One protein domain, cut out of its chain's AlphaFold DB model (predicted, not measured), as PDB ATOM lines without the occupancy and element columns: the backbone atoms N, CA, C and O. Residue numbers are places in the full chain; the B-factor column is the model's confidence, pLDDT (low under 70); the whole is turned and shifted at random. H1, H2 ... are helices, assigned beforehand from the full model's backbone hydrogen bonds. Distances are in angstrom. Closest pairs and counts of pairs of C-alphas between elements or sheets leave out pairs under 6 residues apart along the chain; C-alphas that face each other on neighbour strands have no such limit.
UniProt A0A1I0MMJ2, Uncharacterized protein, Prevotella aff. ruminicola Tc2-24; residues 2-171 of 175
ATOM      1  N   ILE A   2     118.730 153.870 206.760       80.00
ATOM      2  CA  ILE A   2     117.571 153.710 207.659       80.00
ATOM      3  C   ILE A   2     117.533 154.725 208.815       80.00
ATOM      4  O   ILE A   2     116.481 155.293 209.070       80.00
ATOM      5  N   ILE A   3     118.675 155.051 209.433       80.56
ATOM      6  CA  ILE A   3     118.753 156.015 210.551       80.56
ATOM      7  C   ILE A   3     118.257 157.406 210.129       80.56
ATOM      8  O   ILE A   3     117.476 158.016 210.847       80.56
ATOM      9  N   ASN A   4     118.623 157.875 208.929       84.62
ATOM     10  CA  ASN A   4     118.129 159.156 208.411       84.62
ATOM     11  C   ASN A   4     116.611 159.135 208.191       84.62
ATOM     12  O   ASN A   4     115.952 160.149 208.406       84.62
ATOM     13  N   ARG A   5     116.042 157.994 207.774       86.12
ATOM     14  CA  ARG A   5     114.584 157.835 207.651       86.12
ATOM     15  C   ARG A   5     113.914 157.868 209.023       86.12
ATOM     16  O   ARG A   5     112.972 158.629 209.190       86.12
ATOM     17  N   VAL A   6     114.443 157.130 210.003       86.50
ATOM     18  CA  VAL A   6     113.954 157.137 211.396       86.50
ATOM     19  C   VAL A   6     113.986 158.554 211.964       86.50
ATOM     20  O   VAL A   6     112.978 159.033 212.465       86.50
ATOM     21  N   TRP A   7     115.106 159.257 211.794       86.88
ATOM     22  CA  TRP A   7     115.269 160.645 212.214       86.88
ATOM     23  C   TRP A   7     114.240 161.580 211.575       86.88
ATOM     24  O   TRP A   7     113.636 162.407 212.250       86.88
ATOM     25  N   THR A   8     114.011 161.428 210.270       88.81
ATOM     26  CA  THR A   8     113.047 162.251 209.531       88.81
ATOM     27  C   THR A   8     111.624 162.021 210.038       88.81
ATOM     28  O   THR A   8     110.887 162.985 210.235       88.81
ATOM     29  N   GLU A   9     111.242 160.771 210.299       88.12
ATOM     30  CA  GLU A   9     109.919 160.459 210.850       88.12
ATOM     31  C   GLU A   9     109.765 160.920 212.305       88.12
ATOM     32  O   GLU A   9     108.725 161.466 212.667       88.12
ATOM     33  N   MET A  10     110.814 160.824 213.130       90.25
ATOM     34  CA  MET A  10     110.809 161.414 214.475       90.25
ATOM     35  C   MET A  10     110.586 162.928 214.405       90.25
ATOM     36  O   MET A  10     109.771 163.477 215.151       90.25
ATOM     37  N   TYR A  11     111.289 163.606 213.494       90.31
ATOM     38  CA  TYR A  11     111.177 165.050 213.306       90.31
ATOM     39  C   TYR A  11     109.757 165.470 212.920       90.31
ATOM     40  O   TYR A  11     109.200 166.413 213.495       90.31
ATOM     41  N   LYS A  12     109.140 164.743 211.981       90.00
ATOM     42  CA  LYS A  12     107.742 164.957 211.589       90.00
ATOM     43  C   LYS A  12     106.790 164.729 212.760       90.00
ATOM     44  O   LYS A  12     106.024 165.632 213.091       90.00
ATOM     45  N   ALA A  13     106.894 163.588 213.445       89.81
ATOM     46  CA  ALA A  13     106.037 163.246 214.580       89.81
ATOM     47  C   ALA A  13     106.094 164.304 215.693       89.81
ATOM     48  O   ALA A  13     105.063 164.725 216.223       89.81
ATOM     49  N   LYS A  14     107.296 164.798 216.018       91.62
ATOM     50  CA  LYS A  14     107.473 165.867 217.007       91.62
ATOM     51  C   LYS A  14     106.853 167.189 216.553       91.62
ATOM     52  O   LYS A  14     106.220 167.872 217.358       91.62
ATOM     53  N   SER A  15     107.010 167.531 215.278       89.00
ATOM     54  CA  SER A  15     106.419 168.742 214.702       89.00
ATOM     55  C   SER A  15     104.889 168.694 214.745       89.00
ATOM     56  O   SER A  15     104.260 169.680 215.128       89.00
ATOM     57  N   TYR A  16     104.287 167.535 214.459       89.56
ATOM     58  CA  TYR A  16     102.843 167.322 214.581       89.56
ATOM     59  C   TYR A  16     102.340 167.426 216.023       89.56
ATOM     60  O   TYR A  16     101.326 168.079 216.265       89.56
ATOM     61  N   LEU A  17     103.065 166.880 217.004       89.56
ATOM     62  CA  LEU A  17     102.724 167.062 218.422       89.56
ATOM     63  C   LEU A  17     102.678 168.540 218.817       89.56
ATOM     64  O   LEU A  17     101.701 169.000 219.407       89.56
ATOM     65  N   LEU A  18     103.715 169.296 218.452       89.25
ATOM     66  CA  LEU A  18     103.805 170.726 218.750       89.25
ATOM     67  C   LEU A  18     102.729 171.540 218.018       89.25
ATOM     68  O   LEU A  18     102.200 172.504 218.574       89.25
ATOM     69  N   GLN A  19     102.374 171.148 216.792       88.69
ATOM     70  CA  GLN A  19     101.263 171.743 216.053       88.69
ATOM     71  C   GLN A  19      99.938 171.572 216.804       88.69
ATOM     72  O   GLN A  19      99.210 172.554 216.974       88.69
ATOM     73  N   ILE A  20      99.649 170.361 217.289       87.62
ATOM     74  CA  ILE A  20      98.439 170.071 218.068       87.62
ATOM     75  C   ILE A  20      98.413 170.906 219.355       87.62
ATOM     76  O   ILE A  20      97.404 171.551 219.647       87.62
ATOM     77  N   GLU A  21      99.523 170.950 220.097       86.31
ATOM     78  CA  GLU A  21      99.641 171.719 221.345       86.31
ATOM     79  C   GLU A  21      99.380 173.213 221.123       86.31
ATOM     80  O   GLU A  21      98.525 173.806 221.785       86.31
ATOM     81  N   LEU A  22     100.063 173.824 220.148       84.75
ATOM     82  CA  LEU A  22      99.904 175.246 219.839       84.75
ATOM     83  C   LEU A  22      98.480 175.581 219.395       84.75
ATOM     84  O   LEU A  22      97.931 176.620 219.778       84.75
ATOM     85  N   TYR A  23      97.878 174.709 218.590       82.38
ATOM     86  CA  TYR A  23      96.520 174.903 218.113       82.38
ATOM     87  C   TYR A  23      95.498 174.804 219.257       82.38
ATOM     88  O   TYR A  23      94.630 175.678 219.389       82.38
ATOM     89  N   ASN A  24      95.642 173.809 220.136       80.69
ATOM     90  CA  ASN A  24      94.814 173.653 221.332       80.69
ATOM     91  C   ASN A  24      94.947 174.858 222.274       80.69
ATOM     92  O   ASN A  24      93.937 175.406 222.728       80.69
ATOM     93  N   ASP A  25      96.165 175.337 222.523       81.62
ATOM     94  CA  ASP A  25      96.409 176.505 223.370       81.62
ATOM     95  C   ASP A  25      95.782 177.780 222.804       81.62
ATOM     96  O   ASP A  25      95.157 178.559 223.537       81.62
ATOM     97  N   LYS A  26      95.895 177.987 221.488       77.81
ATOM     98  CA  LYS A  26      95.281 179.122 220.790       77.81
ATOM     99  C   LYS A  26      93.765 179.101 220.934       77.81
ATOM    100  O   LYS A  26      93.175 180.119 221.305       77.81
ATOM    101  N   LYS A  27      93.136 177.945 220.714       75.50
ATOM    102  CA  LYS A  27      91.686 177.784 220.877       75.50
ATOM    103  C   LYS A  27      91.236 177.975 222.322       75.50
ATOM    104  O   LYS A  27      90.294 178.726 222.569       75.50
ATOM    105  N   ARG A  28      91.944 177.398 223.296       74.38
ATOM    106  CA  ARG A  28      91.664 177.600 224.731       74.38
ATOM    107  C   ARG A  28      91.820 179.064 225.142       74.38
ATOM    108  O   ARG A  28      91.046 179.568 225.956       74.38
ATOM    109  N   ARG A  29      92.806 179.780 224.592       76.56
ATOM    110  CA  ARG A  29      92.977 181.222 224.822       76.56
ATOM    111  C   ARG A  29      91.826 182.023 224.222       76.56
ATOM    112  O   ARG A  29      91.290 182.882 224.915       76.56
ATOM    113  N   PHE A  30      91.434 181.730 222.983       74.38
ATOM    114  CA  PHE A  30      90.303 182.390 222.337       74.38
ATOM    115  C   PHE A  30      89.007 182.185 223.128       74.38
ATOM    116  O   PHE A  30      88.328 183.159 223.436       74.38
ATOM    117  N   ASN A  31      88.730 180.949 223.554       71.81
ATOM    118  CA  ASN A  31      87.579 180.627 224.393       71.81
ATOM    119  C   ASN A  31      87.560 181.455 225.694       71.81
ATOM    120  O   ASN A  31      86.577 182.132 225.993       71.81
ATOM    121  N   ARG A  32      88.676 181.482 226.437       75.75
ATOM    122  CA  ARG A  32      88.780 182.284 227.669       75.75
ATOM    123  C   ARG A  32      88.511 183.769 227.421       75.75
ATOM    124  O   ARG A  32      87.779 184.387 228.187       75.75
ATOM    125  N   VAL A  33      89.073 184.338 226.354       75.69
ATOM    126  CA  VAL A  33      88.865 185.753 226.005       75.69
ATOM    127  C   VAL A  33      87.410 186.015 225.614       75.69
ATOM    128  O   VAL A  33      86.824 186.979 226.096       75.69
ATOM    129  N   ALA A  34      86.806 185.151 224.799       73.25
ATOM    130  CA  ALA A  34      85.410 185.286 224.395       73.25
ATOM    131  C   ALA A  34      84.456 185.211 225.600       73.25
ATOM    132  O   ALA A  34      83.565 186.048 225.733       73.25
ATOM    133  N   SER A  35      84.688 184.271 226.521       70.75
ATOM    134  CA  SER A  35      83.926 184.157 227.769       70.75
ATOM    135  C   SER A  35      84.035 185.426 228.625       70.75
ATOM    136  O   SER A  35      83.014 185.964 229.056       70.75
ATOM    137  N   LEU A  36      85.246 185.971 228.798       77.31
ATOM    138  CA  LEU A  36      85.450 187.230 229.524       77.31
ATOM    139  C   LEU A  36      84.726 188.410 228.862       77.31
ATOM    140  O   LEU A  36      84.115 189.215 229.561       77.31
ATOM    141  N   LEU A  37      84.745 188.501 227.529       78.06
ATOM    142  CA  LEU A  37      84.028 189.550 226.799       78.06
ATOM    143  C   LEU A  37      82.513 189.462 227.004       78.06
ATOM    144  O   LEU A  37      81.875 190.491 227.207       78.06
ATOM    145  N   ILE A  38      81.940 188.254 227.010       76.38
ATOM    146  CA  ILE A  38      80.510 188.051 227.288       76.38
ATOM    147  C   ILE A  38      80.159 188.497 228.713       76.38
ATOM    148  O   ILE A  38      79.140 189.161 228.914       76.38
ATOM    149  N   VAL A  39      80.995 188.168 229.702       79.62
ATOM    150  CA  VAL A  39      80.781 188.589 231.097       79.62
ATOM    151  C   VAL A  39      80.825 190.111 231.212       79.62
ATOM    152  O   VAL A  39      79.903 190.706 231.767       79.62
ATOM    153  N   LEU A  40      81.840 190.757 230.633       80.06
ATOM    154  CA  LEU A  40      81.958 192.218 230.636       80.06
ATOM    155  C   LEU A  40      80.771 192.887 229.932       80.06
ATOM    156  O   LEU A  40      80.190 193.824 230.473       80.06
ATOM    157  N   ALA A  41      80.366 192.373 228.769       78.50
ATOM    158  CA  ALA A  41      79.193 192.844 228.039       78.50
ATOM    159  C   ALA A  41      77.915 192.749 228.891       78.50
ATOM    160  O   ALA A  41      77.134 193.697 228.946       78.50
ATOM    161  N   SER A  42      77.736 191.640 229.611       75.50
ATOM    162  CA  SER A  42      76.580 191.422 230.489       75.50
ATOM    163  C   SER A  42      76.563 192.399 231.670       75.50
ATOM    164  O   SER A  42      75.517 192.965 231.983       75.50
ATOM    165  N   VAL A  43      77.723 192.653 232.288       79.94
ATOM    166  CA  VAL A  43      77.870 193.633 233.379       79.94
ATOM    167  C   VAL A  43      77.558 195.048 232.891       79.94
ATOM    168  O   VAL A  43      76.828 195.778 233.562       79.94
ATOM    169  N   ILE A  44      78.056 195.433 231.710       76.88
ATOM    170  CA  ILE A  44      77.784 196.748 231.117       76.88
ATOM    171  C   ILE A  44      76.289 196.895 230.815       76.88
ATOM    172  O   ILE A  44      75.702 197.894 231.219       76.88
ATOM    173  N   CYS A  45      75.654 195.893 230.196       70.00
ATOM    174  CA  CYS A  45      74.209 195.892 229.942       70.00
ATOM    175  C   CYS A  45      73.375 196.043 231.220       70.00
ATOM    176  O   CYS A  45      72.435 196.834 231.247       70.00
ATOM    177  N   ALA A  46      73.702 195.299 232.280       71.50
ATOM    178  CA  ALA A  46      72.993 195.394 233.557       71.50
ATOM    179  C   ALA A  46      73.176 196.776 234.210       71.50
ATOM    180  O   ALA A  46      72.238 197.344 234.776       71.50
ATOM    181  N   SER A  47      74.377 197.342 234.078       70.81
ATOM    182  CA  SER A  47      74.699 198.671 234.593       70.81
ATOM    183  C   SER A  47      73.936 199.761 233.839       70.81
ATOM    184  O   SER A  47      73.332 200.623 234.466       70.81
ATOM    185  N   THR A  48      73.886 199.712 232.504       69.19
ATOM    186  CA  THR A  48      73.171 200.712 231.694       69.19
ATOM    187  C   THR A  48      71.653 200.592 231.806       69.19
ATOM    188  O   THR A  48      70.970 201.614 231.773       69.19
ATOM    189  N   ALA A  49      71.115 199.386 232.018       63.84
ATOM    190  CA  ALA A  49      69.694 199.180 232.298       63.84
ATOM    191  C   ALA A  49      69.251 199.811 233.631       63.84
ATOM    192  O   ALA A  49      68.104 200.233 233.755       63.84
ATOM    193  N   SER A  50      70.162 199.925 234.605       65.44
ATOM    194  CA  SER A  50      69.889 200.562 235.901       65.44
ATOM    195  C   SER A  50      69.781 202.094 235.807       65.44
ATOM    196  O   SER A  50      69.139 202.713 236.648       65.44
ATOM    197  N   PHE A  51      70.345 202.714 234.762       63.94
ATOM    198  CA  PHE A  51      70.237 204.153 234.461       63.94
ATOM    199  C   PHE A  51      69.135 204.433 233.418       63.94
ATOM    200  O   PHE A  51      69.345 205.163 232.444       63.94
ATOM    201  N   SER A  52      67.956 203.831 233.604       56.97
ATOM    202  CA  SER A  52      66.859 203.765 232.621       56.97
ATOM    203  C   SER A  52      66.266 205.111 232.175       56.97
ATOM    204  O   SER A  52      65.430 205.136 231.276       56.97
ATOM    205  N   GLU A  53      66.671 206.234 232.770       65.44
ATOM    206  CA  GLU A  53      66.182 207.569 232.402       65.44
ATOM    207  C   GLU A  53      66.853 208.142 231.137       65.44
ATOM    208  O   GLU A  53      66.308 209.037 230.486       65.44
ATOM    209  N   CYS A  54      67.998 207.596 230.705       65.12
ATOM    210  CA  CYS A  54      68.647 207.992 229.454       65.12
ATOM    211  C   CYS A  54      68.229 207.092 228.279       65.12
ATOM    212  O   CYS A  54      68.657 205.944 228.188       65.12
ATOM    213  N   LYS A  55      67.514 207.645 227.283       67.69
ATOM    214  CA  LYS A  55      67.151 206.941 226.026       67.69
ATOM    215  C   LYS A  55      68.340 206.277 225.312       67.69
ATOM    216  O   LYS A  55      68.184 205.231 224.690       67.69
ATOM    217  N   TRP A  56      69.532 206.866 225.415       72.81
ATOM    218  CA  TRP A  56      70.759 206.316 224.831       72.81
ATOM    219  C   TRP A  56      71.246 205.046 225.542       72.81
ATOM    220  O   TRP A  56      71.789 204.159 224.886       72.81
ATOM    221  N   ALA A  57      71.006 204.913 226.850       68.62
ATOM    222  CA  ALA A  57      71.435 203.756 227.634       68.62
ATOM    223  C   ALA A  57      70.713 202.471 227.195       68.62
ATOM    224  O   ALA A  57      71.354 201.430 227.053       68.62
ATOM    225  N   THR A  58      69.414 202.562 226.880       73.88
ATOM    226  CA  THR A  58      68.600 201.442 226.375       73.88
ATOM    227  C   THR A  58      69.046 200.967 224.988       73.88
ATOM    228  O   THR A  58      69.092 199.766 224.721       73.88
ATOM    229  N   ILE A  59      69.414 201.901 224.101       75.38
ATOM    230  CA  ILE A  59      69.920 201.571 222.760       75.38
ATOM    231  C   ILE A  59      71.273 200.859 222.877       75.38
ATOM    232  O   ILE A  59      71.482 199.825 222.245       75.38
ATOM    233  N   ILE A  60      72.168 201.359 223.735       77.38
ATOM    234  CA  ILE A  60      73.486 200.750 223.963       77.38
ATOM    235  C   ILE A  60      73.345 199.343 224.560       77.38
ATOM    236  O   ILE A  60      73.991 198.416 224.071       77.38
ATOM    237  N   SER A  61      72.463 199.138 225.549       70.38
ATOM    238  CA  SER A  61      72.218 197.796 226.103       70.38
ATOM    239  C   SER A  61      71.653 196.826 225.065       70.38
ATOM    240  O   SER A  61      72.050 195.665 225.038       70.38
ATOM    241  N   ALA A  62      70.763 197.287 224.180       75.81
ATOM    242  CA  ALA A  62      70.191 196.446 223.131       75.81
ATOM    243  C   ALA A  62      71.248 196.021 222.098       75.81
ATOM    244  O   ALA A  62      71.287 194.857 221.701       75.81
ATOM    245  N   VAL A  63      72.147 196.934 221.709       79.88
ATOM    246  CA  VAL A  63      73.257 196.634 220.789       79.88
ATOM    247  C   VAL A  63      74.238 195.643 221.413       79.88
ATOM    248  O   VAL A  63      74.602 194.661 220.772       79.88
ATOM    249  N   ILE A  64      74.639 195.849 222.671       78.81
ATOM    250  CA  ILE A  64      75.558 194.935 223.364       78.81
ATOM    251  C   ILE A  64      74.909 193.555 223.552       78.81
ATOM    252  O   ILE A  64      75.564 192.540 223.318       78.81
ATOM    253  N   ALA A  65      73.619 193.498 223.900       76.94
ATOM    254  CA  ALA A  65      72.878 192.242 223.995       76.94
ATOM    255  C   ALA A  65      72.831 191.505 222.646       76.94
ATOM    256  O   ALA A  65      73.153 190.317 222.594       76.94
ATOM    257  N   ALA A  66      72.533 192.204 221.546       78.25
ATOM    258  CA  ALA A  66      72.530 191.624 220.204       78.25
ATOM    259  C   ALA A  66      73.915 191.092 219.796       78.25
ATOM    260  O   ALA A  66      74.029 189.961 219.330       78.25
ATOM    261  N   VAL A  67      74.983 191.858 220.045       78.44
ATOM    262  CA  VAL A  67      76.364 191.419 219.785       78.44
ATOM    263  C   VAL A  67      76.724 190.205 220.640       78.44
ATOM    264  O   VAL A  67      77.311 189.257 220.130       78.44
ATOM    265  N   SER A  68      76.338 190.181 221.919       72.81
ATOM    266  CA  SER A  68      76.593 189.036 222.799       72.81
ATOM    267  C   SER A  68      75.855 187.769 222.351       72.81
ATOM    268  O   SER A  68      76.426 186.683 222.428       72.81
ATOM    269  N   ALA A  69      74.634 187.898 221.818       73.44
ATOM    270  CA  ALA A  69      73.869 186.788 221.258       73.44
ATOM    271  C   ALA A  69      74.526 186.238 219.984       73.44
ATOM    272  O   ALA A  69      74.736 185.033 219.883       73.44
ATOM    273  N   ILE A  70      74.958 187.120 219.075       73.62
ATOM    274  CA  ILE A  70      75.705 186.734 217.868       73.62
ATOM    275  C   ILE A  70      77.016 186.045 218.248       73.62
ATOM    276  O   ILE A  70      77.338 184.993 217.710       73.62
ATOM    277  N   ILE A  71      77.765 186.595 219.209       69.62
ATOM    278  CA  ILE A  71      78.998 185.971 219.701       69.62
ATOM    279  C   ILE A  71      78.695 184.591 220.282       69.62
ATOM    280  O   ILE A  71      79.452 183.668 220.012       69.62
ATOM    281  N   LYS A  72      77.604 184.429 221.040       67.25
ATOM    282  CA  LYS A  72      77.198 183.148 221.635       67.25
ATOM    283  C   LYS A  72      76.810 182.106 220.582       67.25
ATOM    284  O   LYS A  72      77.113 180.934 220.777       67.25
ATOM    285  N   GLU A  73      76.198 182.521 219.476       66.94
ATOM    286  CA  GLU A  73      75.852 181.639 218.351       66.94
ATOM    287  C   GLU A  73      77.030 181.359 217.406       66.94
ATOM    288  O   GLU A  73      77.145 180.260 216.871       66.94
ATOM    289  N   CYS A  74      77.961 182.302 217.241       60.81
ATOM    290  CA  CYS A  74      79.204 182.083 216.500       60.81
ATOM    291  C   CYS A  74      80.259 181.324 217.317       60.81
ATOM    292  O   CYS A  74      81.157 180.709 216.741       60.81
ATOM    293  N   LEU A  75      80.160 181.345 218.649       61.00
ATOM    294  CA  LEU A  75      81.051 180.631 219.557       61.00
ATOM    295  C   LEU A  75      81.163 179.140 219.221       61.00
ATOM    296  O   LEU A  75      82.295 178.704 219.070       61.00
ATOM    297  N   PRO A  76      80.076 178.368 219.023       57.28
ATOM    298  CA  PRO A  76      80.156 176.955 218.639       57.28
ATOM    299  C   PRO A  76      80.669 176.706 217.210       57.28
ATOM    300  O   PRO A  76      81.075 175.592 216.911       57.28
ATOM    301  N   LEU A  77      80.686 177.714 216.329       57.91
ATOM    302  CA  LEU A  77      81.286 177.610 214.987       57.91
ATOM    303  C   LEU A  77      82.809 177.846 215.003       57.91
ATOM    304  O   LEU A  77      83.509 177.440 214.077       57.91
ATOM    305  N   LEU A  78      83.323 178.520 216.039       53.72
ATOM    306  CA  LEU A  78      84.750 178.819 216.237       53.72
ATOM    307  C   LEU A  78      85.395 177.967 217.343       53.72
ATOM    308  O   LEU A  78      86.600 177.699 217.305       53.72
ATOM    309  N   MET A  79      84.608 177.541 218.329       56.09
ATOM    310  CA  MET A  79      84.966 176.507 219.285       56.09
ATOM    311  C   MET A  79      84.975 175.168 218.573       56.09
ATOM    312  O   MET A  79      84.024 174.788 217.904       56.09
ATOM    313  N   GLN A  80      86.061 174.443 218.774       60.50
ATOM    314  CA  GLN A  80      86.122 173.028 218.458       60.50
ATOM    315  C   GLN A  80      85.052 172.305 219.278       60.50
ATOM    316  O   GLN A  80      84.950 172.568 220.480       60.50
ATOM    317  N   SER A  81      84.249 171.443 218.651       63.56
ATOM    318  CA  SER A  81      83.283 170.643 219.410       63.56
ATOM    319  C   SER A  81      84.030 169.746 220.405       63.56
ATOM    320  O   SER A  81      85.184 169.374 220.166       63.56
ATOM    321  N   ASP A  82      83.395 169.369 221.516       65.81
ATOM    322  CA  ASP A  82      84.011 168.454 222.491       65.81
ATOM    323  C   ASP A  82      84.463 167.136 221.828       65.81
ATOM    324  O   ASP A  82      85.478 166.550 222.207       65.81
ATOM    325  N   GLU A  83      83.764 166.700 220.774       72.44
ATOM    326  CA  GLU A  83      84.151 165.548 219.958       72.44
ATOM    327  C   GLU A  83      85.427 165.791 219.144       72.44
ATOM    328  O   GLU A  83      86.291 164.917 219.076       72.44
ATOM    329  N   GLU A  84      85.571 166.963 218.528       73.31
ATOM    330  CA  GLU A  84      86.781 167.333 217.793       73.31
ATOM    331  C   GLU A  84      87.981 167.521 218.731       73.31
ATOM    332  O   GLU A  84      89.103 167.209 218.336       73.31
ATOM    333  N   LEU A  85      87.769 168.012 219.958       72.50
ATOM    334  CA  LEU A  85      88.811 168.087 220.990       72.50
ATOM    335  C   LEU A  85      89.255 166.691 221.414       72.50
ATOM    336  O   LEU A  85      90.447 166.403 221.410       72.50
ATOM    337  N   LYS A  86      88.302 165.795 221.684       80.12
ATOM    338  CA  LYS A  86      88.599 164.404 222.038       80.12
ATOM    339  C   LYS A  86      89.355 163.673 220.925       80.12
ATOM    340  O   LYS A  86      90.283 162.921 221.206       80.12
ATOM    341  N   LYS A  87      88.987 163.896 219.659       82.75
ATOM    342  CA  LYS A  87      89.740 163.366 218.508       82.75
ATOM    343  C   LYS A  87      91.158 163.927 218.460       82.75
ATOM    344  O   LYS A  87      92.094 163.170 218.236       82.75
ATOM    345  N   MET A  88      91.321 165.224 218.719       82.62
ATOM    346  CA  MET A  88      92.640 165.850 218.771       82.62
ATOM    347  C   MET A  88      93.524 165.259 219.876       82.62
ATOM    348  O   MET A  88      94.694 164.983 219.629       82.62
ATOM    349  N   ASP A  89      92.964 165.034 221.067       84.44
ATOM    350  CA  ASP A  89      93.679 164.430 222.194       84.44
ATOM    351  C   ASP A  89      94.083 162.978 221.879       84.44
ATOM    352  O   ASP A  89      95.219 162.584 222.131       84.44
ATOM    353  N   ASN A  90      93.214 162.203 221.218       87.88
ATOM    354  CA  ASN A  90      93.560 160.852 220.757       87.88
ATOM    355  C   ASN A  90      94.724 160.859 219.751       87.88
ATOM    356  O   ASN A  90      95.617 160.014 219.823       87.88
ATOM    357  N   ILE A  91      94.718 161.803 218.805       88.56
ATOM    358  CA  ILE A  91      95.787 161.948 217.808       88.56
ATOM    359  C   ILE A  91      97.089 162.398 218.482       88.56
ATOM    360  O   ILE A  91      98.165 161.909 218.136       88.56
ATOM    361  N   TYR A  92      97.005 163.281 219.477       89.12
ATOM    362  CA  TYR A  92      98.150 163.678 220.291       89.12
ATOM    363  C   TYR A  92      98.774 162.474 221.008       89.12
ATOM    364  O   TYR A  92      99.977 162.237 220.884       89.12
ATOM    365  N   ASP A  93      97.962 161.672 221.698       89.94
ATOM    366  CA  ASP A  93      98.434 160.472 222.393       89.94
ATOM    367  C   ASP A  93      99.039 159.451 221.423       89.94
ATOM    368  O   ASP A  93     100.073 158.841 221.723       89.94
ATOM    369  N   PHE A  94      98.456 159.315 220.225       90.81
ATOM    370  CA  PHE A  94      99.026 158.500 219.158       90.81
ATOM    371  C   PHE A  94     100.426 158.981 218.763       90.81
ATOM    372  O   PHE A  94     101.371 158.196 218.848       90.81
ATOM    373  N   TYR A  95     100.591 160.250 218.369       90.38
ATOM    374  CA  TYR A  95     101.895 160.759 217.924       90.38
ATOM    375  C   TYR A  95     102.935 160.752 219.045       90.38
ATOM    376  O   TYR A  95     104.122 160.554 218.787       90.38
ATOM    377  N   LYS A  96     102.504 160.897 220.302       91.12
ATOM    378  CA  LYS A  96     103.378 160.788 221.470       91.12
ATOM    379  C   LYS A  96     103.916 159.368 221.615       91.12
ATOM    380  O   LYS A  96     105.124 159.188 221.751       91.12
ATOM    381  N   GLY A  97     103.046 158.361 221.535       90.25
ATOM    382  CA  GLY A  97     103.460 156.957 221.554       90.25
ATOM    383  C   GLY A  97     104.270 156.557 220.315       90.25
ATOM    384  O   GLY A  97     105.206 155.766 220.416       90.25
ATOM    385  N   TYR A  98     103.942 157.119 219.154       90.62
ATOM    386  CA  TYR A  98     104.669 156.913 217.903       90.62
ATOM    387  C   TYR A  98     106.107 157.438 217.992       90.62
ATOM    388  O   TYR A  98     107.047 156.685 217.737       90.62
ATOM    389  N   LEU A  99     106.289 158.677 218.463       91.38
ATOM    390  CA  LEU A  99     107.607 159.271 218.688       91.38
ATOM    391  C   LEU A  99     108.438 158.439 219.672       91.38
ATOM    392  O   LEU A  99     109.589 158.134 219.381       91.38
ATOM    393  N   GLN A 100     107.845 157.989 220.783       89.94
ATOM    394  CA  GLN A 100     108.534 157.135 221.762       89.94
ATOM    395  C   GLN A 100     109.019 155.808 221.162       89.94
ATOM    396  O   GLN A 100     110.111 155.339 221.481       89.94
ATOM    397  N   LYS A 101     108.221 155.181 220.288       89.69
ATOM    398  CA  LYS A 101     108.622 153.948 219.592       89.69
ATOM    399  C   LYS A 101     109.787 154.197 218.635       89.69
ATOM    400  O   LYS A 101     110.706 153.381 218.588       89.69
ATOM    401  N   LEU A 102     109.757 155.309 217.899       89.12
ATOM    402  CA  LEU A 102     110.839 155.695 216.994       89.12
ATOM    403  C   LEU A 102     112.123 156.048 217.753       89.12
ATOM    404  O   LEU A 102     113.195 155.603 217.357       89.12
ATOM    405  N   GLU A 103     112.022 156.775 218.867       87.25
ATOM    406  CA  GLU A 103     113.152 157.082 219.753       87.25
ATOM    407  C   GLU A 103     113.779 155.814 220.318       87.25
ATOM    408  O   GLU A 103     114.994 155.649 220.254       87.25
ATOM    409  N   LYS A 104     112.963 154.879 220.811       87.31
ATOM    410  CA  LYS A 104     113.461 153.592 221.298       87.31
ATOM    411  C   LYS A 104     114.219 152.840 220.205       87.31
ATOM    412  O   LYS A 104     115.322 152.365 220.452       87.31
ATOM    413  N   LEU A 105     113.656 152.778 218.998       86.00
ATOM    414  CA  LEU A 105     114.307 152.154 217.849       86.00
ATOM    415  C   LEU A 105     115.624 152.869 217.499       86.00
ATOM    416  O   LEU A 105     116.620 152.213 217.216       86.00
ATOM    417  N   PHE A 106     115.661 154.201 217.571       84.81
ATOM    418  CA  PHE A 106     116.881 154.977 217.362       84.81
ATOM    419  C   PHE A 106     117.961 154.657 218.409       84.81
ATOM    420  O   PHE A 106     119.108 154.442 218.031       84.81
ATOM    421  N   MET A 107     117.605 154.559 219.693       82.31
ATOM    422  CA  MET A 107     118.554 154.249 220.773       82.31
ATOM    423  C   MET A 107     119.064 152.806 220.732       82.31
ATOM    424  O   MET A 107     120.250 152.583 220.952       82.31
ATOM    425  N   GLU A 108     118.211 151.833 220.384       82.12
ATOM    426  CA  GLU A 108     118.596 150.416 220.232       82.12
ATOM    427  C   GLU A 108     119.756 150.227 219.239       82.12
ATOM    428  O   GLU A 108     120.510 149.265 219.347       82.12
ATOM    429  N   ARG A 109     119.931 151.149 218.282       75.81
ATOM    430  CA  ARG A 109     121.051 151.114 217.333       75.81
ATOM    431  C   ARG A 109     122.401 151.475 217.956       75.81
ATOM    432  O   ARG A 109     123.426 151.033 217.445       75.81
ATOM    433  N   TYR A 110     122.406 152.317 218.981       73.06
ATOM    434  CA  TYR A 110     123.626 152.793 219.635       73.06
ATOM    435  C   TYR A 110     123.948 152.009 220.913       73.06
ATOM    436  O   TYR A 110     125.007 152.221 221.493       73.06
ATOM    437  N   ASP A 111     123.075 151.091 221.338       74.50
ATOM    438  CA  ASP A 111     123.330 150.217 222.481       74.50
ATOM    439  C   ASP A 111     124.340 149.111 222.104       74.50
ATOM    440  O   ASP A 111     124.030 148.260 221.260       74.50
ATOM    441  N   PRO A 112     125.527 149.065 222.738       65.44
ATOM    442  CA  PRO A 112     126.554 148.065 222.445       65.44
ATOM    443  C   PRO A 112     126.133 146.624 222.780       65.44
ATOM    444  O   PRO A 112     126.779 145.685 222.317       65.44
ATOM    445  N   ASN A 113     125.061 146.421 223.555       65.12
ATOM    446  CA  ASN A 113     124.552 145.091 223.904       65.12
ATOM    447  C   ASN A 113     123.536 144.534 222.898       65.12
ATOM    448  O   ASN A 113     123.098 143.388 223.050       65.12
ATOM    449  N   THR A 114     123.138 145.313 221.890       64.88
ATOM    450  CA  THR A 114     122.053 144.921 220.986       64.88
ATOM    451  C   THR A 114     122.585 144.603 219.589       64.88
ATOM    452  O   THR A 114     122.918 145.487 218.807       64.88
ATOM    453  N   ASP A 115     122.623 143.314 219.244       60.44
ATOM    454  CA  ASP A 115     122.962 142.837 217.896       60.44
ATOM    455  C   ASP A 115     121.767 143.041 216.942       60.44
ATOM    456  O   ASP A 115     120.984 142.122 216.658       60.44
ATOM    457  N   VAL A 116     121.551 144.291 216.513       64.31
ATOM    458  CA  VAL A 116     120.484 144.634 215.563       64.31
ATOM    459  C   VAL A 116     121.041 144.856 214.163       64.31
ATOM    460  O   VAL A 116     121.569 145.917 213.827       64.31
ATOM    461  N   ASP A 117     120.825 143.850 213.321       74.69
ATOM    462  CA  ASP A 117     121.034 143.921 211.877       74.69
ATOM    463  C   ASP A 117     120.107 144.958 211.203       74.69
ATOM    464  O   ASP A 117     118.944 145.146 211.591       74.69
ATOM    465  N   ASP A 118     120.604 145.604 210.146       75.62
ATOM    466  CA  ASP A 118     119.918 146.658 209.385       75.62
ATOM    467  C   ASP A 118     118.572 146.171 208.811       75.62
ATOM    468  O   ASP A 118     117.607 146.940 208.715       75.62
ATOM    469  N   VAL A 119     118.473 144.881 208.469       80.88
ATOM    470  CA  VAL A 119     117.245 144.263 207.947       80.88
ATOM    471  C   VAL A 119     116.162 144.188 209.025       80.88
ATOM    472  O   VAL A 119     115.009 144.548 208.774       80.88
ATOM    473  N   LYS A 120     116.524 143.786 210.250       81.44
ATOM    474  CA  LYS A 120     115.590 143.720 211.388       81.44
ATOM    475  C   LYS A 120     115.102 145.111 211.790       81.44
ATOM    476  O   LYS A 120     113.915 145.279 212.071       81.44
ATOM    477  N   MET A 121     115.991 146.105 211.770       79.44
ATOM    478  CA  MET A 121     115.636 147.509 212.010       79.44
ATOM    479  C   MET A 121     114.636 148.030 210.987       79.44
ATOM    480  O   MET A 121     113.651 148.668 211.353       79.44
ATOM    481  N   THR A 122     114.867 147.730 209.711       84.25
ATOM    482  CA  THR A 122     113.985 148.173 208.627       84.25
ATOM    483  C   THR A 122     112.592 147.562 208.767       84.25
ATOM    484  O   THR A 122     111.605 148.284 208.683       84.25
ATOM    485  N   ALA A 123     112.498 146.266 209.084       85.94
ATOM    486  CA  ALA A 123     111.212 145.602 209.298       85.94
ATOM    487  C   ALA A 123     110.414 146.215 210.465       85.94
ATOM    488  O   ALA A 123     109.216 146.463 210.325       85.94
ATOM    489  N   ARG A 124     111.075 146.506 211.596       83.88
ATOM    490  CA  ARG A 124     110.445 147.172 212.752       83.88
ATOM    491  C   ARG A 124     110.016 148.602 212.431       83.88
ATOM    492  O   ARG A 124     108.934 149.023 212.827       83.88
ATOM    493  N   PHE A 125     110.851 149.345 211.710       87.38
ATOM    494  CA  PHE A 125     110.524 150.698 211.274       87.38
ATOM    495  C   PHE A 125     109.292 150.708 210.361       87.38
ATOM    496  O   PHE A 125     108.366 151.478 210.598       87.38
ATOM    497  N   ASP A 126     109.236 149.815 209.371       86.81
ATOM    498  CA  ASP A 126     108.098 149.724 208.457       86.81
ATOM    499  C   ASP A 126     106.802 149.322 209.185       86.81
ATOM    500  O   ASP A 126     105.721 149.788 208.824       86.81
ATOM    501  N   GLU A 127     106.884 148.480 210.222       87.81
ATOM    502  CA  GLU A 127     105.740 148.153 211.083       87.81
ATOM    503  C   GLU A 127     105.228 149.385 211.837       87.81
ATOM    504  O   GLU A 127     104.023 149.632 211.864       87.81
ATOM    505  N   ILE A 128     106.138 150.192 212.391       86.06
ATOM    506  CA  ILE A 128     105.799 151.436 213.085       86.06
ATOM    507  C   ILE A 128     105.143 152.422 212.109       86.06
ATOM    508  O   ILE A 128     104.019 152.855 212.361       86.06
ATOM    509  N   VAL A 129     105.767 152.711 210.965       85.50
ATOM    510  CA  VAL A 129     105.262 153.688 209.977       85.50
ATOM    511  C   VAL A 129     103.904 153.283 209.404       85.50
ATOM    512  O   VAL A 129     103.033 154.127 209.203       85.50
ATOM    513  N   LYS A 130     103.649 151.984 209.197       85.19
ATOM    514  CA  LYS A 130     102.331 151.509 208.735       85.19
ATOM    515  C   LYS A 130     101.183 151.910 209.661       85.19
ATOM    516  O   LYS A 130     100.055 152.033 209.189       85.19
ATOM    517  N   THR A 131     101.447 152.124 210.951       83.00
ATOM    518  CA  THR A 131     100.413 152.548 211.908       83.00
ATOM    519  C   THR A 131     100.019 154.023 211.782       83.00
ATOM    520  O   THR A 131      98.985 154.412 212.315       83.00
ATOM    521  N   GLU A 132     100.792 154.840 211.058       77.56
ATOM    522  CA  GLU A 132     100.595 156.293 210.950       77.56
ATOM    523  C   GLU A 132      99.520 156.699 209.929       77.56
ATOM    524  O   GLU A 132      98.844 157.708 210.119       77.56
ATOM    525  N   GLY A 133      99.313 155.905 208.873       71.75
ATOM    526  CA  GLY A 133      98.661 156.363 207.636       71.75
ATOM    527  C   GLY A 133      97.271 157.014 207.762       71.75
ATOM    528  O   GLY A 133      96.940 157.881 206.959       71.75
ATOM    529  N   SER A 134      96.452 156.646 208.754       70.31
ATOM    530  CA  SER A 134      95.130 157.273 208.977       70.31
ATOM    531  C   SER A 134      95.218 158.599 209.746       70.31
ATOM    532  O   SER A 134      94.401 159.496 209.546       70.31
ATOM    533  N   ASN A 135      96.220 158.748 210.612       79.00
ATOM    534  CA  ASN A 135      96.290 159.832 211.592       79.00
ATOM    535  C   ASN A 135      96.841 161.135 210.997       79.00
ATOM    536  O   ASN A 135      96.512 162.217 211.482       79.00
ATOM    537  N   GLU A 136      97.634 161.066 209.925       77.12
ATOM    538  CA  GLU A 136      98.113 162.255 209.203       77.12
ATOM    539  C   GLU A 136      96.959 162.980 208.489       77.12
ATOM    540  O   GLU A 136      96.826 164.204 208.558       77.12
ATOM    541  N   SER A 137      96.067 162.219 207.849       76.31
ATOM    542  CA  SER A 137      94.889 162.775 207.176       76.31
ATOM    543  C   SER A 137      93.921 163.421 208.172       76.31
ATOM    544  O   SER A 137      93.446 164.539 207.944       76.31
ATOM    545  N   GLU A 138      93.677 162.762 209.309       78.38
ATOM    546  CA  GLU A 138      92.839 163.313 210.377       78.38
ATOM    547  C   GLU A 138      93.441 164.581 210.991       78.38
ATOM    548  O   GLU A 138      92.725 165.570 211.178       78.38
ATOM    549  N   LEU A 139      94.756 164.602 211.229       81.44
ATOM    550  CA  LEU A 139      95.455 165.778 211.738       81.44
ATOM    551  C   LEU A 139      95.297 166.981 210.800       81.44
ATOM    552  O   LEU A 139      94.951 168.074 211.254       81.44
ATOM    553  N   ASN A 140      95.495 166.781 209.496       76.88
ATOM    554  CA  ASN A 140      95.358 167.840 208.495       76.88
ATOM    555  C   ASN A 140      93.919 168.372 208.392       76.88
ATOM    556  O   ASN A 140      93.707 169.560 208.147       76.88
ATOM    557  N   CYS A 141      92.917 167.517 208.614       73.06
ATOM    558  CA  CYS A 141      91.515 167.934 208.646       73.06
ATOM    559  C   CYS A 141      91.195 168.804 209.878       73.06
ATOM    560  O   CYS A 141      90.464 169.797 209.776       73.06
ATOM    561  N   LEU A 142      91.761 168.452 211.037       72.81
ATOM    562  CA  LEU A 142      91.526 169.143 212.310       72.81
ATOM    563  C   LEU A 142      92.335 170.447 212.430       72.81
ATOM    564  O   LEU A 142      91.809 171.470 212.882       72.81
ATOM    565  N   CYS A 143      93.589 170.462 211.975       72.00
ATOM    566  CA  CYS A 143      94.466 171.634 211.988       72.00
ATOM    567  C   CYS A 143      94.360 172.441 210.682       72.00
ATOM    568  O   CYS A 143      95.248 172.420 209.837       72.00
ATOM    569  N   ARG A 144      93.272 173.210 210.530       64.06
ATOM    570  CA  ARG A 144      92.907 173.889 209.264       64.06
ATOM    571  C   ARG A 144      93.844 174.998 208.753       64.06
ATOM    572  O   ARG A 144      93.643 175.456 207.633       64.06
ATOM    573  N   SER A 145      94.811 175.480 209.532       65.31
ATOM    574  CA  SER A 145      95.964 176.257 209.027       65.31
ATOM    575  C   SER A 145      96.891 176.688 210.161       65.31
ATOM    576  O   SER A 145      96.439 177.070 211.244       65.31
ATOM    577  N   LEU A 146      98.193 176.675 209.878       71.88
ATOM    578  CA  LEU A 146      99.222 177.351 210.660       71.88
ATOM    579  C   LEU A 146      99.627 178.641 209.945       71.88
ATOM    580  O   LEU A 146      99.675 178.719 208.719       71.88
ATOM    581  N   THR A 147      99.925 179.678 210.712       80.38
ATOM    582  CA  THR A 147     100.605 180.865 210.192       80.38
ATOM    583  C   THR A 147     102.107 180.596 210.081       80.38
ATOM    584  O   THR A 147     102.664 179.865 210.895       80.38
ATOM    585  N   LYS A 148     102.806 181.280 209.164       81.62
ATOM    586  CA  LYS A 148     104.275 181.165 209.018       81.62
ATOM    587  C   LYS A 148     105.044 181.346 210.333       81.62
ATOM    588  O   LYS A 148     106.069 180.718 210.552       81.62
ATOM    589  N   LYS A 149     104.553 182.212 211.226       82.75
ATOM    590  CA  LYS A 149     105.163 182.422 212.549       82.75
ATOM    591  C   LYS A 149     105.017 181.199 213.454       82.75
ATOM    592  O   LYS A 149     105.921 180.908 214.226       82.75
ATOM    593  N   GLU A 150     103.875 180.521 213.385       83.06
ATOM    594  CA  GLU A 150     103.628 179.291 214.140       83.06
ATOM    595  C   GLU A 150     104.480 178.147 213.580       83.06
ATOM    596  O   GLU A 150     105.113 177.453 214.366       83.06
ATOM    597  N   GLU A 151     104.597 178.023 212.255       85.50
ATOM    598  CA  GLU A 151     105.491 177.052 211.602       85.50
ATOM    599  C   GLU A 151     106.953 177.246 212.020       85.50
ATOM    600  O   GLU A 151     107.591 176.300 212.475       85.50
ATOM    601  N   MET A 152     107.467 178.481 211.962       86.69
ATOM    602  CA  MET A 152     108.834 178.788 212.407       86.69
ATOM    603  C   MET A 152     109.052 178.445 213.882       86.69
ATOM    604  O   MET A 152     110.100 177.926 214.252       86.69
ATOM    605  N   LYS A 153     108.055 178.715 214.732       89.06
ATOM    606  CA  LYS A 153     108.130 178.392 216.158       89.06
ATOM    607  C   LYS A 153     108.130 176.881 216.399       89.06
ATOM    608  O   LYS A 153     108.844 176.420 217.284       89.06
ATOM    609  N   ILE A 154     107.328 176.128 215.645       89.19
ATOM    610  CA  ILE A 154     107.325 174.660 215.691       89.19
ATOM    611  C   ILE A 154     108.705 174.153 215.302       89.19
ATOM    612  O   ILE A 154     109.295 173.410 216.075       89.19
ATOM    613  N   GLN A 155     109.244 174.624 214.179       89.19
ATOM    614  CA  GLN A 155     110.566 174.235 213.701       89.19
ATOM    615  C   GLN A 155     111.650 174.497 214.757       89.19
ATOM    616  O   GLN A 155     112.360 173.579 215.140       89.19
ATOM    617  N   GLU A 156     111.698 175.701 215.334       91.69
ATOM    618  CA  GLU A 156     112.670 176.057 216.379       91.69
ATOM    619  C   GLU A 156     112.540 175.183 217.644       91.69
ATOM    620  O   GLU A 156     113.523 174.872 218.320       91.69
ATOM    621  N   LEU A 157     111.317 174.807 218.027       89.06
ATOM    622  CA  LEU A 157     111.076 173.929 219.174       89.06
ATOM    623  C   LEU A 157     111.441 172.474 218.872       89.06
ATOM    624  O   LEU A 157     111.978 171.800 219.752       89.06
ATOM    625  N   THR A 158     111.165 172.007 217.656       90.44
ATOM    626  CA  THR A 158     111.568 170.686 217.180       90.44
ATOM    627  C   THR A 158     113.091 170.597 217.122       90.44
ATOM    628  O   THR A 158     113.656 169.699 217.736       90.44
ATOM    629  N   ASP A 159     113.764 171.564 216.497       90.94
ATOM    630  CA  ASP A 159     115.227 171.609 216.388       90.94
ATOM    631  C   ASP A 159     115.878 171.550 217.775       90.94
ATOM    632  O   ASP A 159     116.666 170.652 218.051       90.94
ATOM    633  N   ARG A 160     115.429 172.390 218.719       90.12
ATOM    634  CA  ARG A 160     115.917 172.352 220.112       90.12
ATOM    635  C   ARG A 160     115.715 171.008 220.811       90.12
ATOM    636  O   ARG A 160     116.496 170.658 221.695       90.12
ATOM    637  N   TYR A 161     114.633 170.297 220.501       88.12
ATOM    638  CA  TYR A 161     114.365 168.981 221.076       88.12
ATOM    639  C   TYR A 161     115.376 167.951 220.568       88.12
ATOM    640  O   TYR A 161     115.966 167.228 221.370       88.12
ATOM    641  N   PHE A 162     115.616 167.924 219.257       86.81
ATOM    642  CA  PHE A 162     116.571 167.002 218.650       86.81
ATOM    643  C   PHE A 162     118.021 167.353 218.963       86.81
ATOM    644  O   PHE A 162     118.794 166.437 219.216       86.81
ATOM    645  N   ASP A 163     118.373 168.638 219.042       86.81
ATOM    646  CA  ASP A 163     119.693 169.076 219.503       86.81
ATOM    647  C   ASP A 163     119.977 168.540 220.908       86.81
ATOM    648  O   ASP A 163     121.070 168.053 221.185       86.81
ATOM    649  N   ARG A 164     118.976 168.568 221.799       83.81
ATOM    650  CA  ARG A 164     119.112 168.005 223.146       83.81
ATOM    651  C   ARG A 164     119.306 166.495 223.113       83.81
ATOM    652  O   ARG A 164     120.234 166.013 223.742       83.81
ATOM    653  N   ILE A 165     118.459 165.762 222.387       77.75
ATOM    654  CA  ILE A 165     118.576 164.300 222.284       77.75
ATOM    655  C   ILE A 165     119.928 163.905 221.690       77.75
ATOM    656  O   ILE A 165     120.577 162.999 222.197       77.75
ATOM    657  N   TYR A 166     120.359 164.575 220.624       73.19
ATOM    658  CA  TYR A 166     121.617 164.274 219.956       73.19
ATOM    659  C   TYR A 166     122.821 164.540 220.861       73.19
ATOM    660  O   TYR A 166     123.690 163.678 220.979       73.19
ATOM    661  N   ASN A 167     122.851 165.698 221.527       75.25
ATOM    662  CA  ASN A 167     123.927 166.034 222.457       75.25
ATOM    663  C   ASN A 167     123.941 165.083 223.664       75.25
ATOM    664  O   ASN A 167     125.004 164.579 224.005       75.25
ATOM    665  N   ASP A 168     122.776 164.741 224.233       71.75
ATOM    666  CA  ASP A 168     122.679 163.755 225.320       71.75
ATOM    667  C   ASP A 168     123.196 162.374 224.882       71.75
ATOM    668  O   ASP A 168     123.912 161.710 225.629       71.75
ATOM    669  N   VAL A 169     122.852 161.909 223.677       65.56
ATOM    670  CA  VAL A 169     123.338 160.618 223.157       65.56
ATOM    671  C   VAL A 169     124.846 160.647 222.926       65.56
ATOM    672  O   VAL A 169     125.525 159.660 223.201       65.56
ATOM    673  N   TYR A 170     125.381 161.752 222.413       59.25
ATOM    674  CA  TYR A 170     126.806 161.879 222.139       59.25
ATOM    675  C   TYR A 170     127.630 161.936 223.432       59.25
ATOM    676  O   TYR A 170     128.607 161.199 223.561       59.25
ATOM    677  N   ASP A 171     127.191 162.720 224.419       60.03
ATOM    678  CA  ASP A 171     127.869 162.851 225.713       60.03
ATOM    679  C   ASP A 171     127.848 161.537 226.519       60.03
ATOM    680  O   ASP A 171     128.839 161.201 227.168       60.03
TER     681      ASP A 171
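This is residues 2 to 171 of the 175 residues of an uncharacterized protein of Prevotella aff. ruminicola Tc2-24 (UniProt A0A1I0MMJ2). This is a rod built on one long helix, H1: H2 folds back along its last part as one arm of a helical hairpin, and H3 and H4 run beside its first part. H6 crosses H1 at residues 11 to 22, and short H5 packs on H3. The printed part has 170 residues with six named helices, H1 to H6 in order, and no named strand; the class is all helix. It is extended, with a radius of gyration of the C-alphas of 24.5 A and spans of 87 by 33 by 25 A.

The hub is H1, residues 2 to 50, touching four helices. Its residues 34 to 49 alone touch H2, residues 55 to 78, in a hairpin at a shallow tilt of 22 degrees; the closest C-alphas, of Cys 45 and Ser 61, are 4.7 A apart. H1, H3, residues 82 to 108, and H4, residues 118 to 130, form an up and down bundle, each running against the one before. H1 and H3 come closest at the C-alphas of Met 10 and Leu 99, 5.7 A. H3 and H4 are a hairpin, closest at the C-alphas of Tyr 98 and Ile 128, 7.4 A. H6, residues 148 to 171, touches H1 at a steep tilt of 46 degrees, closest at the C-alphas of Ser 15 and Thr 158, 6.0 A. H5, residues 133 to 142, touches H3, closest at the C-alphas of Ile 91 and Asn 135, 6.6 A. Every O i to N i+4 pair is within hydrogen-bond range in H1, H3, H4 and H6; in H2 17 of 20 are, in H5 5 of 6.

H1 begins at C-alpha 2 (117.571, 153.710, 207.659) and is 72.6 A long; H3 is 39.1 A, H2 34.6 A and H6 34.2 A, ending at C-alpha 171 (127.869, 162.851, 225.713).

The C-alphas farthest apart, of Glu 53 and Asp 115, are 87.3 A apart. The printed part has no cut and no long link. Residues under pLDDT 70 include 48 to 55 and 71 to 82.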